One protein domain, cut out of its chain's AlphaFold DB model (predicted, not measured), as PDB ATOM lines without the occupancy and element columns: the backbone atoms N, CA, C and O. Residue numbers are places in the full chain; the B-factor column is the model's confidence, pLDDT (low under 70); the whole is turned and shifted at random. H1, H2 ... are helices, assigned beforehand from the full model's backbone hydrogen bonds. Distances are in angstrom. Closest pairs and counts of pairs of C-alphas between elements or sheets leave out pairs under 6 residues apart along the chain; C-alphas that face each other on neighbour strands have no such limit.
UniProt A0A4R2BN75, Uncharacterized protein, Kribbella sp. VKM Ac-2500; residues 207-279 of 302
ATOM      1  N   PRO A 207      39.048   6.964  19.444       93.56
ATOM      2  CA  PRO A 207      39.259   5.573  19.045       93.56
ATOM      3  C   PRO A 207      40.653   5.058  19.461       93.56
ATOM      4  O   PRO A 207      41.549   5.858  19.731       93.56
ATOM      5  N   PRO A 208      40.893   3.730  19.487       92.81
ATOM      6  CA  PRO A 208      42.147   3.155  19.992       92.81
ATOM      7  C   PRO A 208      43.411   3.760  19.370       92.81
ATOM      8  O   PRO A 208      44.321   4.144  20.095       92.81
ATOM      9  N   TRP A 209      43.425   3.941  18.047       93.94
ATOM     10  CA  TRP A 209      44.561   4.529  17.333       93.94
ATOM     11  C   TRP A 209      44.833   5.986  17.728       93.94
ATOM     12  O   TRP A 209      45.981   6.417  17.743       93.94
ATOM     13  N   TYR A 210      43.792   6.747  18.077       92.06
ATOM     14  CA  TYR A 210      43.928   8.137  18.505       92.06
ATOM     15  C   TYR A 210      44.628   8.230  19.863       92.06
ATOM     16  O   TYR A 210      45.438   9.121  20.078       92.06
ATOM     17  N   ARG A 211      44.386   7.264  20.758       88.25
ATOM     18  CA  ARG A 211      45.029   7.200  22.084       88.25
ATOM     19  C   ARG A 211      46.515   6.856  22.024       88.25
ATOM     20  O   ARG A 211      47.210   7.044  23.015       88.25
ATOM     21  N   LEU A 212      46.981   6.323  20.894       88.19
ATOM     22  CA  LEU A 212      48.401   6.070  20.661       88.19
ATOM     23  C   LEU A 212      49.150   7.347  20.277       88.19
ATOM     24  O   LEU A 212      50.365   7.392  20.434       88.19
ATOM     25  N   LEU A 213      48.444   8.373  19.790       87.44
ATOM     26  CA  LEU A 213      49.063   9.637  19.421       87.44
ATOM     27  C   LEU A 213      49.618  10.361  20.657       87.44
ATOM     28  O   LEU A 213      49.043  10.259  21.744       87.44
ATOM     29  N   PRO A 214      50.717  11.121  20.499       81.00
ATOM     30  CA  PRO A 214      51.260  11.903  21.599       81.00
ATOM     31  C   PRO A 214      50.211  12.918  22.062       81.00
ATOM     32  O   PRO A 214      49.596  13.587  21.233       81.00
ATOM     33  N   ILE A 215      50.004  13.023  23.379       70.00
ATOM     34  CA  ILE A 215      49.014  13.931  23.974       70.00
ATOM     35  C   ILE A 215      49.415  15.365  23.614       70.00
ATOM     36  O   ILE A 215      50.455  15.837  24.088       70.00
ATOM     37  N   PRO A 216      48.640  16.076  22.786       66.31
ATOM     38  CA  PRO A 216      48.992  17.434  22.436       66.31
ATOM     39  C   PRO A 216      48.632  18.366  23.594       66.31
ATOM     40  O   PRO A 216      47.668  18.151  24.327       66.31
ATOM     41  N   THR A 217      49.395  19.446  23.738       63.78
ATOM     42  CA  THR A 217      49.022  20.551  24.634       63.78
ATOM     43  C   THR A 217      47.827  21.335  24.076       63.78
ATOM     44  O   THR A 217      47.072  21.927  24.840       63.78
ATOM     45  N   ASP A 218      47.649  21.305  22.752       67.56
ATOM     46  CA  ASP A 218      46.531  21.878  22.004       67.56
ATOM     47  C   ASP A 218      46.190  20.960  20.814       67.56
ATOM     48  O   ASP A 218      47.005  20.782  19.907       67.56
ATOM     49  N   HIS A 219      44.991  20.366  20.807       62.47
ATOM     50  CA  HIS A 219      44.516  19.492  19.723       62.47
ATOM     51  C   HIS A 219      44.340  20.227  18.383       62.47
ATOM     52  O   HIS A 219      44.270  19.578  17.340       62.47
ATOM     53  N   HIS A 220      44.286  21.561  18.400       59.31
ATOM     54  CA  HIS A 220      44.217  22.407  17.211       59.31
ATOM     55  C   HIS A 220      45.586  22.939  16.777       59.31
ATOM     56  O   HIS A 220      45.667  23.681  15.792       59.31
ATOM     57  N   ALA A 221      46.663  22.562  17.476       63.06
ATOM     58  CA  ALA A 221      48.003  22.929  17.058       63.06
ATOM     59  C   ALA A 221      48.250  22.414  15.628       63.06
ATOM     60  O   ALA A 221      47.963  21.251  15.334       63.06
ATOM     61  N   PRO A 222      48.835  23.233  14.738       59.88
ATOM     62  CA  PRO A 222      49.090  22.846  13.347       59.88
ATOM     63  C   PRO A 222      50.039  21.643  13.211       59.88
ATOM     64  O   PRO A 222      50.164  21.073  12.130       59.88
ATOM     65  N   GLU A 223      50.719  21.269  14.295       63.56
ATOM     66  CA  GLU A 223      51.637  20.134  14.377       63.56
ATOM     67  C   GLU A 223      50.922  18.806  14.679       63.56
ATOM     68  O   GLU A 223      51.527  17.747  14.520       63.56
ATOM     69  N   TYR A 224      49.647  18.836  15.091       77.00
ATOM     70  CA  TYR A 224      48.904  17.639  15.476       77.00
ATOM     71  C   TYR A 224      48.166  17.024  14.267       77.00
ATOM     72  O   TYR A 224      47.187  17.592  13.782       77.00
ATOM     73  N   PRO A 225      48.588  15.847  13.759       87.19
ATOM     74  CA  PRO A 225      48.173  15.342  12.443       87.19
ATOM     75  C   PRO A 225      46.821  14.622  12.422       87.19
ATOM     76  O   PRO A 225      46.578  13.793  11.544       87.19
ATOM     77  N   VAL A 226      45.941  14.855  13.396       91.25
ATOM     78  CA  VAL A 226      44.684  14.091  13.518       91.25
ATOM     79  C   VAL A 226      43.806  14.269  12.304       91.25
ATOM     80  O   VAL A 226      43.236  13.299  11.812       91.25
ATOM     81  N   ARG A 227      43.722  15.499  11.799       92.12
ATOM     82  CA  ARG A 227      42.923  15.825  10.626       92.12
ATOM     83  C   ARG A 227      43.406  15.064   9.397       92.12
ATOM     84  O   ARG A 227      42.607  14.453   8.691       92.12
ATOM     85  N   GLU A 228      44.714  15.053   9.155       93.50
ATOM     86  CA  GLU A 228      45.317  14.321   8.049       93.50
ATOM     87  C   GLU A 228      45.215  12.804   8.220       93.50
ATOM     88  O   GLU A 228      44.991  12.100   7.235       93.50
ATOM     89  N   LEU A 229      45.363  12.291   9.444       95.00
ATOM     90  CA  LEU A 229      45.216  10.867   9.742       95.00
ATOM     91  C   LEU A 229      43.779  10.403   9.545       95.00
ATOM     92  O   LEU A 229      43.556   9.399   8.878       95.00
ATOM     93  N   ALA A 230      42.800  11.142  10.061       95.19
ATOM     94  CA  ALA A 230      41.391  10.819   9.884       95.19
ATOM     95  C   ALA A 230      41.019  10.821   8.392       95.19
ATOM     96  O   ALA A 230      40.402   9.872   7.900       95.19
ATOM     97  N   ALA A 231      41.500  11.821   7.644       96.31
ATOM     98  CA  ALA A 231      41.328  11.884   6.198       96.31
ATOM     99  C   ALA A 231      41.997  10.706   5.463       96.31
ATOM    100  O   ALA A 231      41.410  10.123   4.551       96.31
ATOM    101  N   TYR A 232      43.220  10.334   5.861       96.88
ATOM    102  CA  TYR A 232      43.967   9.213   5.282       96.88
ATOM    103  C   TYR A 232      43.237   7.892   5.519       96.88
ATOM    104  O   TYR A 232      43.070   7.094   4.593       96.88
ATOM    105  N   ARG A 233      42.754   7.689   6.746       96.75
ATOM    106  CA  ARG A 233      42.038   6.481   7.142       96.75
ATOM    107  C   ARG A 233      40.714   6.333   6.405       96.75
ATOM    108  O   ARG A 233      40.440   5.232   5.942       96.75
ATOM    109  N   GLU A 234      39.937   7.405   6.221       96.00
ATOM    110  CA  GLU A 234      38.713   7.331   5.408       96.00
ATOM    111  C   GLU A 234      39.037   7.064   3.932       96.00
ATOM    112  O   GLU A 234      38.457   6.161   3.329       96.00
ATOM    113  N   ARG A 235      40.004   7.790   3.353       96.00
ATOM    114  CA  ARG A 235      40.380   7.641   1.939       96.00
ATOM    115  C   ARG A 235      40.820   6.218   1.586       96.00
ATOM    116  O   ARG A 235      40.483   5.732   0.511       96.00
ATOM    117  N   TYR A 236      41.611   5.588   2.453       95.94
ATOM    118  CA  TYR A 236      42.195   4.262   2.215       95.94
ATOM    119  C   TYR A 236      41.519   3.140   3.009       95.94
ATOM    120  O   TYR A 236      42.010   2.014   3.001       95.94
ATOM    121  N   GLN A 237      40.400   3.437   3.677       94.69
ATOM    122  CA  GLN A 237      39.602   2.485   4.456       94.69
ATOM    123  C   GLN A 237      40.418   1.741   5.531       94.69
ATOM    124  O   GLN A 237      40.285   0.533   5.736       94.69
ATOM    125  N   VAL A 238      41.286   2.471   6.236       95.69
ATOM    126  CA  VAL A 238      42.127   1.923   7.308       95.69
ATOM    127  C   VAL A 238      41.328   1.857   8.609       95.69
ATOM    128  O   VAL A 238      41.046   2.880   9.234       95.69
ATOM    129  N   ASN A 239      41.005   0.636   9.044       92.06
ATOM    130  CA  ASN A 239      40.174   0.373  10.227       92.06
ATOM    131  C   ASN A 239      40.948  -0.212  11.426       92.06
ATOM    132  O   ASN A 239      40.355  -0.450  12.472       92.06
ATOM    133  N   GLY A 240      42.258  -0.450  11.291       91.06
ATOM    134  CA  GLY A 240      43.090  -1.064  12.336       91.06
ATOM    135  C   GLY A 240      43.436  -0.131  13.506       91.06
ATOM    136  O   GLY A 240      43.186   1.073  13.450       91.06
ATOM    137  N   GLU A 241      44.041  -0.693  14.553       90.88
ATOM    138  CA  GLU A 241      44.460   0.044  15.760       90.88
ATOM    139  C   GLU A 241      45.698   0.924  15.548       90.88
ATOM    140  O   GLU A 241      45.888   1.895  16.268       90.88
ATOM    141  N   ASP A 242      46.524   0.619  14.549       92.44
ATOM    142  CA  ASP A 242      47.635   1.482  14.142       92.44
ATOM    143  C   ASP A 242      47.080   2.741  13.441       92.44
ATOM    144  O   ASP A 242      46.253   2.592  12.528       92.44
ATOM    145  N   PRO A 243      47.506   3.968  13.820       92.25
ATOM    146  CA  PRO A 243      47.114   5.212  13.159       92.25
ATOM    147  C   PRO A 243      47.176   5.162  11.630       92.25
ATOM    148  O   PRO A 243      46.225   5.606  10.978       92.25
ATOM    149  N   LEU A 244      48.241   4.588  11.057       94.38
ATOM    150  CA  LEU A 244      48.453   4.525   9.603       94.38
ATOM    151  C   LEU A 244      48.145   3.161   8.979       94.38
ATOM    152  O   LEU A 244      48.015   3.061   7.755       94.38
ATOM    153  N   GLY A 245      47.988   2.128   9.802       93.88
ATOM    154  CA  GLY A 245      47.846   0.759   9.329       93.88
ATOM    155  C   GLY A 245      49.128   0.214   8.681       93.88
ATOM    156  O   GLY A 245      50.185   0.848   8.713       93.88
ATOM    157  N   PRO A 246      49.053  -0.979   8.064       93.69
ATOM    158  CA  PRO A 246      50.224  -1.612   7.474       93.69
ATOM    159  C   PRO A 246      50.798  -0.776   6.319       93.69
ATOM    160  O   PRO A 246      50.042  -0.109   5.603       93.69
ATOM    161  N   PRO A 247      52.122  -0.846   6.083       93.19
ATOM    162  CA  PRO A 247      52.743  -0.142   4.973       93.19
ATOM    163  C   PRO A 247      52.133  -0.611   3.641       93.19
ATOM    164  O   PRO A 247      52.001  -1.819   3.408       93.19
ATOM    165  N   PRO A 248      51.745   0.319   2.754       93.88
ATOM    166  CA  PRO A 248      51.110  -0.019   1.488       93.88
ATOM    167  C   PRO A 248      52.101  -0.665   0.513       93.88
ATOM    168  O   PRO A 248      53.317  -0.497   0.600       93.88
ATOM    169  N   GLN A 249      51.565  -1.391  -0.467       91.50
ATOM    170  CA  GLN A 249      52.370  -2.018  -1.515       91.50
ATOM    171  C   GLN A 249      53.069  -0.966  -2.387       91.50
ATOM    172  O   GLN A 249      52.499   0.082  -2.685       91.50
ATOM    173  N   ALA A 250      54.260  -1.291  -2.902       84.75
ATOM    174  CA  ALA A 250      55.034  -0.386  -3.758       84.75
ATOM    175  C   ALA A 250      54.290   0.056  -5.036       84.75
ATOM    176  O   ALA A 250      54.539   1.145  -5.542       84.75
ATOM    177  N   ALA A 251      53.357  -0.761  -5.539       84.19
ATOM    178  CA  ALA A 251      52.521  -0.418  -6.690       84.19
ATOM    179  C   ALA A 251      51.485   0.683  -6.379       84.19
ATOM    180  O   ALA A 251      51.074   1.418  -7.277       84.19
ATOM    181  N   ALA A 252      51.086   0.845  -5.113       87.56
ATOM    182  CA  ALA A 252      50.170   1.887  -4.658       87.56
ATOM    183  C   ALA A 252      50.926   3.199  -4.374       87.56
ATOM    184  O   ALA A 252      50.849   3.754  -3.278       87.56
ATOM    185  N   CYS A 253      51.663   3.708  -5.369       83.81
ATOM    186  CA  CYS A 253      52.613   4.821  -5.223       83.81
ATOM    187  C   CYS A 253      52.038   6.045  -4.491       83.81
ATOM    188  O   CYS A 253      52.726   6.667  -3.684       83.81
ATOM    189  N   THR A 254      50.779   6.403  -4.765       87.69
ATOM    190  CA  THR A 254      50.114   7.539  -4.110       87.69
ATOM    191  C   THR A 254      49.904   7.282  -2.620       87.69
ATOM    192  O   THR A 254      50.257   8.134  -1.811       87.69
ATOM    193  N   GLN A 255      49.391   6.102  -2.256       93.25
ATOM    194  CA  GLN A 255      49.195   5.726  -0.855       93.25
ATOM    195  C   GLN A 255      50.530   5.612  -0.124       93.25
ATOM    196  O   GLN A 255      50.647   6.120   0.983       93.25
ATOM    197  N   LEU A 256      51.547   5.015  -0.754       92.12
ATOM    198  CA  LEU A 256      52.891   4.908  -0.180       92.12
ATOM    199  C   LEU A 256      53.488   6.277   0.133       92.12
ATOM    200  O   LEU A 256      54.003   6.492   1.223       92.12
ATOM    201  N   ARG A 257      53.355   7.235  -0.779       88.19
ATOM    202  CA  ARG A 257      53.834   8.599  -0.556       88.19
ATOM    203  C   ARG A 257      53.093   9.305   0.579       88.19
ATOM    204  O   ARG A 257      53.715  10.031   1.354       88.19
ATOM    205  N   ASP A 258      51.774   9.143   0.649       92.12
ATOM    206  CA  ASP A 258      50.968   9.735   1.718       92.12
ATOM    207  C   ASP A 258      51.297   9.079   3.073       92.12
ATOM    208  O   ASP A 258      51.477   9.795   4.057       92.12
ATOM    209  N   TYR A 259      51.514   7.759   3.093       94.69
ATOM    210  CA  TYR A 259      52.004   6.995   4.244       94.69
ATOM    211  C   TYR A 259      53.378   7.492   4.724       94.69
ATOM    212  O   TYR A 259      53.508   7.901   5.871       94.69
ATOM    213  N   GLU A 260      54.384   7.559   3.844       92.25
ATOM    214  CA  GLU A 260      55.745   8.035   4.163       92.25
ATOM    215  C   GLU A 260      55.792   9.498   4.627       92.25
ATOM    216  O   GLU A 260      56.730   9.943   5.297       92.25
ATOM    217  N   ARG A 261      54.833  10.316   4.189       89.69
ATOM    218  CA  ARG A 261      54.706  11.694   4.663       89.69
ATOM    219  C   ARG A 261      54.139  11.716   6.077       89.69
ATOM    220  O   ARG A 261      54.679  12.434   6.915       89.69
ATOM    221  N   LEU A 262      53.047  10.996   6.316       92.25
ATOM    222  CA  LEU A 262      52.387  10.989   7.617       92.25
ATOM    223  C   LEU A 262      53.224  10.290   8.683       92.25
ATOM    224  O   LEU A 262      53.218  10.752   9.817       92.25
ATOM    225  N   SER A 263      54.000   9.264   8.322       92.88
ATOM    226  CA  SER A 263      54.960   8.641   9.236       92.88
ATOM    227  C   SER A 263      55.992   9.659   9.721       92.88
ATOM    228  O   SER A 263      56.134   9.852  10.919       92.88
ATOM    229  N   ARG A 264      56.608  10.426   8.810       89.50
ATOM    230  CA  ARG A 264      57.551  11.501   9.174       89.50
ATOM    231  C   ARG A 264      56.920  12.590  10.041       89.50
ATOM    232  O   ARG A 264      57.599  13.154  10.893       89.50
ATOM    233  N   LEU A 265      55.652  12.919   9.792       87.25
ATOM    234  CA  LEU A 265      54.924  13.896  10.600       87.25
ATOM    235  C   LEU A 265      54.712  13.347  12.018       87.25
ATOM    236  O   LEU A 265      55.028  14.029  12.989       87.25
ATOM    237  N   LEU A 266      54.273  12.094  12.139       88.75
ATOM    238  CA  LEU A 266      54.134  11.421  13.428       88.75
ATOM    239  C   LEU A 266      55.461  11.331  14.177       88.75
ATOM    240  O   LEU A 266      55.512  11.743  15.331       88.75
ATOM    241  N   ASP A 267      56.534  10.893  13.519       88.62
ATOM    242  CA  ASP A 267      57.876  10.835  14.107       88.62
ATOM    243  C   ASP A 267      58.285  12.204  14.670       88.62
ATOM    244  O   ASP A 267      58.767  12.305  15.796       88.62
ATOM    245  N   SER A 268      58.032  13.286  13.922       84.69
ATOM    246  CA  SER A 268      58.319  14.645  14.391       84.69
ATOM    247  C   SER A 268      57.462  15.070  15.588       84.69
ATOM    248  O   SER A 268      57.980  15.711  16.501       84.69
ATOM    249  N   ALA A 269      56.186  14.672  15.627       83.44
ATOM    250  CA  ALA A 269      55.277  14.975  16.728       83.44
ATOM    251  C   ALA A 269      55.655  14.210  18.009       83.44
ATOM    252  O   ALA A 269      55.653  14.790  19.096       83.44
ATOM    253  N   TYR A 270      56.053  12.938  17.891       83.81
ATOM    254  CA  TYR A 270      56.577  12.162  19.018       83.81
ATOM    255  C   TYR A 270      57.857  12.794  19.579       83.81
ATOM    256  O   TYR A 270      57.921  13.058  20.779       83.81
ATOM    257  N   LEU A 271      58.822  13.148  18.722       83.69
ATOM    258  CA  LEU A 271      60.057  13.823  19.146       83.69
ATOM    259  C   LEU A 271      59.787  15.174  19.833       83.69
ATOM    260  O   LEU A 271      60.423  15.505  20.836       83.69
ATOM    261  N   ALA A 272      58.828  15.955  19.326       79.62
ATOM    262  CA  ALA A 272      58.422  17.211  19.953       79.62
ATOM    263  C   ALA A 272      57.832  16.975  21.354       79.62
ATOM    264  O   ALA A 272      58.209  17.666  22.304       79.62
ATOM    265  N   SER A 273      56.978  15.957  21.505       76.25
ATOM    266  CA  SER A 273      56.350  15.606  22.785       76.25
ATOM    267  C   SER A 273      57.356  15.146  23.851       76.25
ATOM    268  O   SER A 273      57.279  15.592  24.997       76.25
ATOM    269  N   GLU A 274      58.368  14.356  23.474       77.94
ATOM    270  CA  GLU A 274      59.445  13.931  24.379       77.94
ATOM    271  C   GLU A 274      60.276  15.128  24.859       77.94
ATOM    272  O   GLU A 274      60.595  15.251  26.045       77.94
ATOM    273  N   SER A 275      60.583  16.061  23.950       71.31
ATOM    274  CA  SER A 275      61.340  17.271  24.288       71.31
ATOM    275  C   SER A 275      60.583  18.204  25.244       71.31
ATOM    276  O   SER A 275      61.200  18.870  26.083       71.31
ATOM    277  N   ALA A 276      59.249  18.237  25.148       67.62
ATOM    278  CA  ALA A 276      58.388  19.003  26.041       67.62
ATOM    279  C   ALA A 276      58.290  18.352  27.431       67.62
ATOM    280  O   ALA A 276      58.405  19.057  28.436       67.62
ATOM    281  N   GLY A 277      58.175  17.019  27.496       61.34
ATOM    282  CA  GLY A 277      58.199  16.262  28.753       61.34
ATOM    283  C   GLY A 277      59.506  16.446  29.529       61.34
ATOM    284  O   GLY A 277      59.486  16.742  30.720       61.34
ATOM    285  N   HIS A 278      60.654  16.406  28.843       58.16
ATOM    286  CA  HIS A 278      61.959  16.614  29.483       58.16
ATOM    287  C   HIS A 278      62.155  18.036  30.046       58.16
ATOM    288  O   HIS A 278      62.895  18.226  31.010       58.16
ATOM    289  N   LYS A 279      61.486  19.052  29.480       57.81
ATOM    290  CA  LYS A 279      61.508  20.426  30.018       57.81
ATOM    291  C   LYS A 279      60.627  20.606  31.255       57.81
ATOM    292  O   LYS A 279      60.930  21.484  32.060       57.81
TER     293      LYS A 279
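AT A GLANCE: This is residues 207 to 279 of the 302 residues of an uncharacterized protein of Kribbella sp. VKM Ac-2500 (UniProt A0A4R2BN75). One long helix, H3, makes the length of the domain, and H2 folds back beside its first part as a helical hairpin. The short H1 and two long links fill out the same side of H3 as H2, while residues 249 to 254, at the turn into H3, stick out. The printed part has 73 residues, with three named helices in the order H1, H2, H3 and no named strand, and its class is all helix. It is compact, with a radius of gyration of the C-alphas of 12.8 A, and only just elongated, with spans of 43 by 22 by 19 A.

IN THESE COORDINATES: H3 is residues 253 to 279, 39.6 A from C-alpha 253 at (52.613, 4.821, -5.223) to C-alpha 279 at (61.508, 20.426, 30.018). H2 is residues 226 to 236, 15.2 A long. H1 is residues 208 to 211, 5.4 A long, with C-alpha 208 at (42.147, 3.155, 19.992).

HOW THE PARTS SIT: H3 touches H2 with residues 255 to 262 alone; their closest C-alphas, those of Leu 229 and Leu 262, are 7.5 A apart. The two form a helical hairpin, at a shallow tilt of 24 degrees, opposite ways. H1 and H2 are close but not clearly touching, their closest C-alphas being those of Tyr 210 and Val 226, 7.8 A apart. H1 and H3 are apart. In H2 every O i to N i+4 pair is within hydrogen-bond range, in H3 22 of 23, and H1 is too short for such a pair.

THE WHOLE: The two C-alphas farthest apart, those of Ala 251 and Lys 279, are 43.2 A apart. The printed part has no cut. The links H1 to H2, 14 residues, and H2 to H3, 16 residues, are long. The mean pLDDT of the printed part is 85.0; residues 216 to 223 and 276 to 279 are under 70.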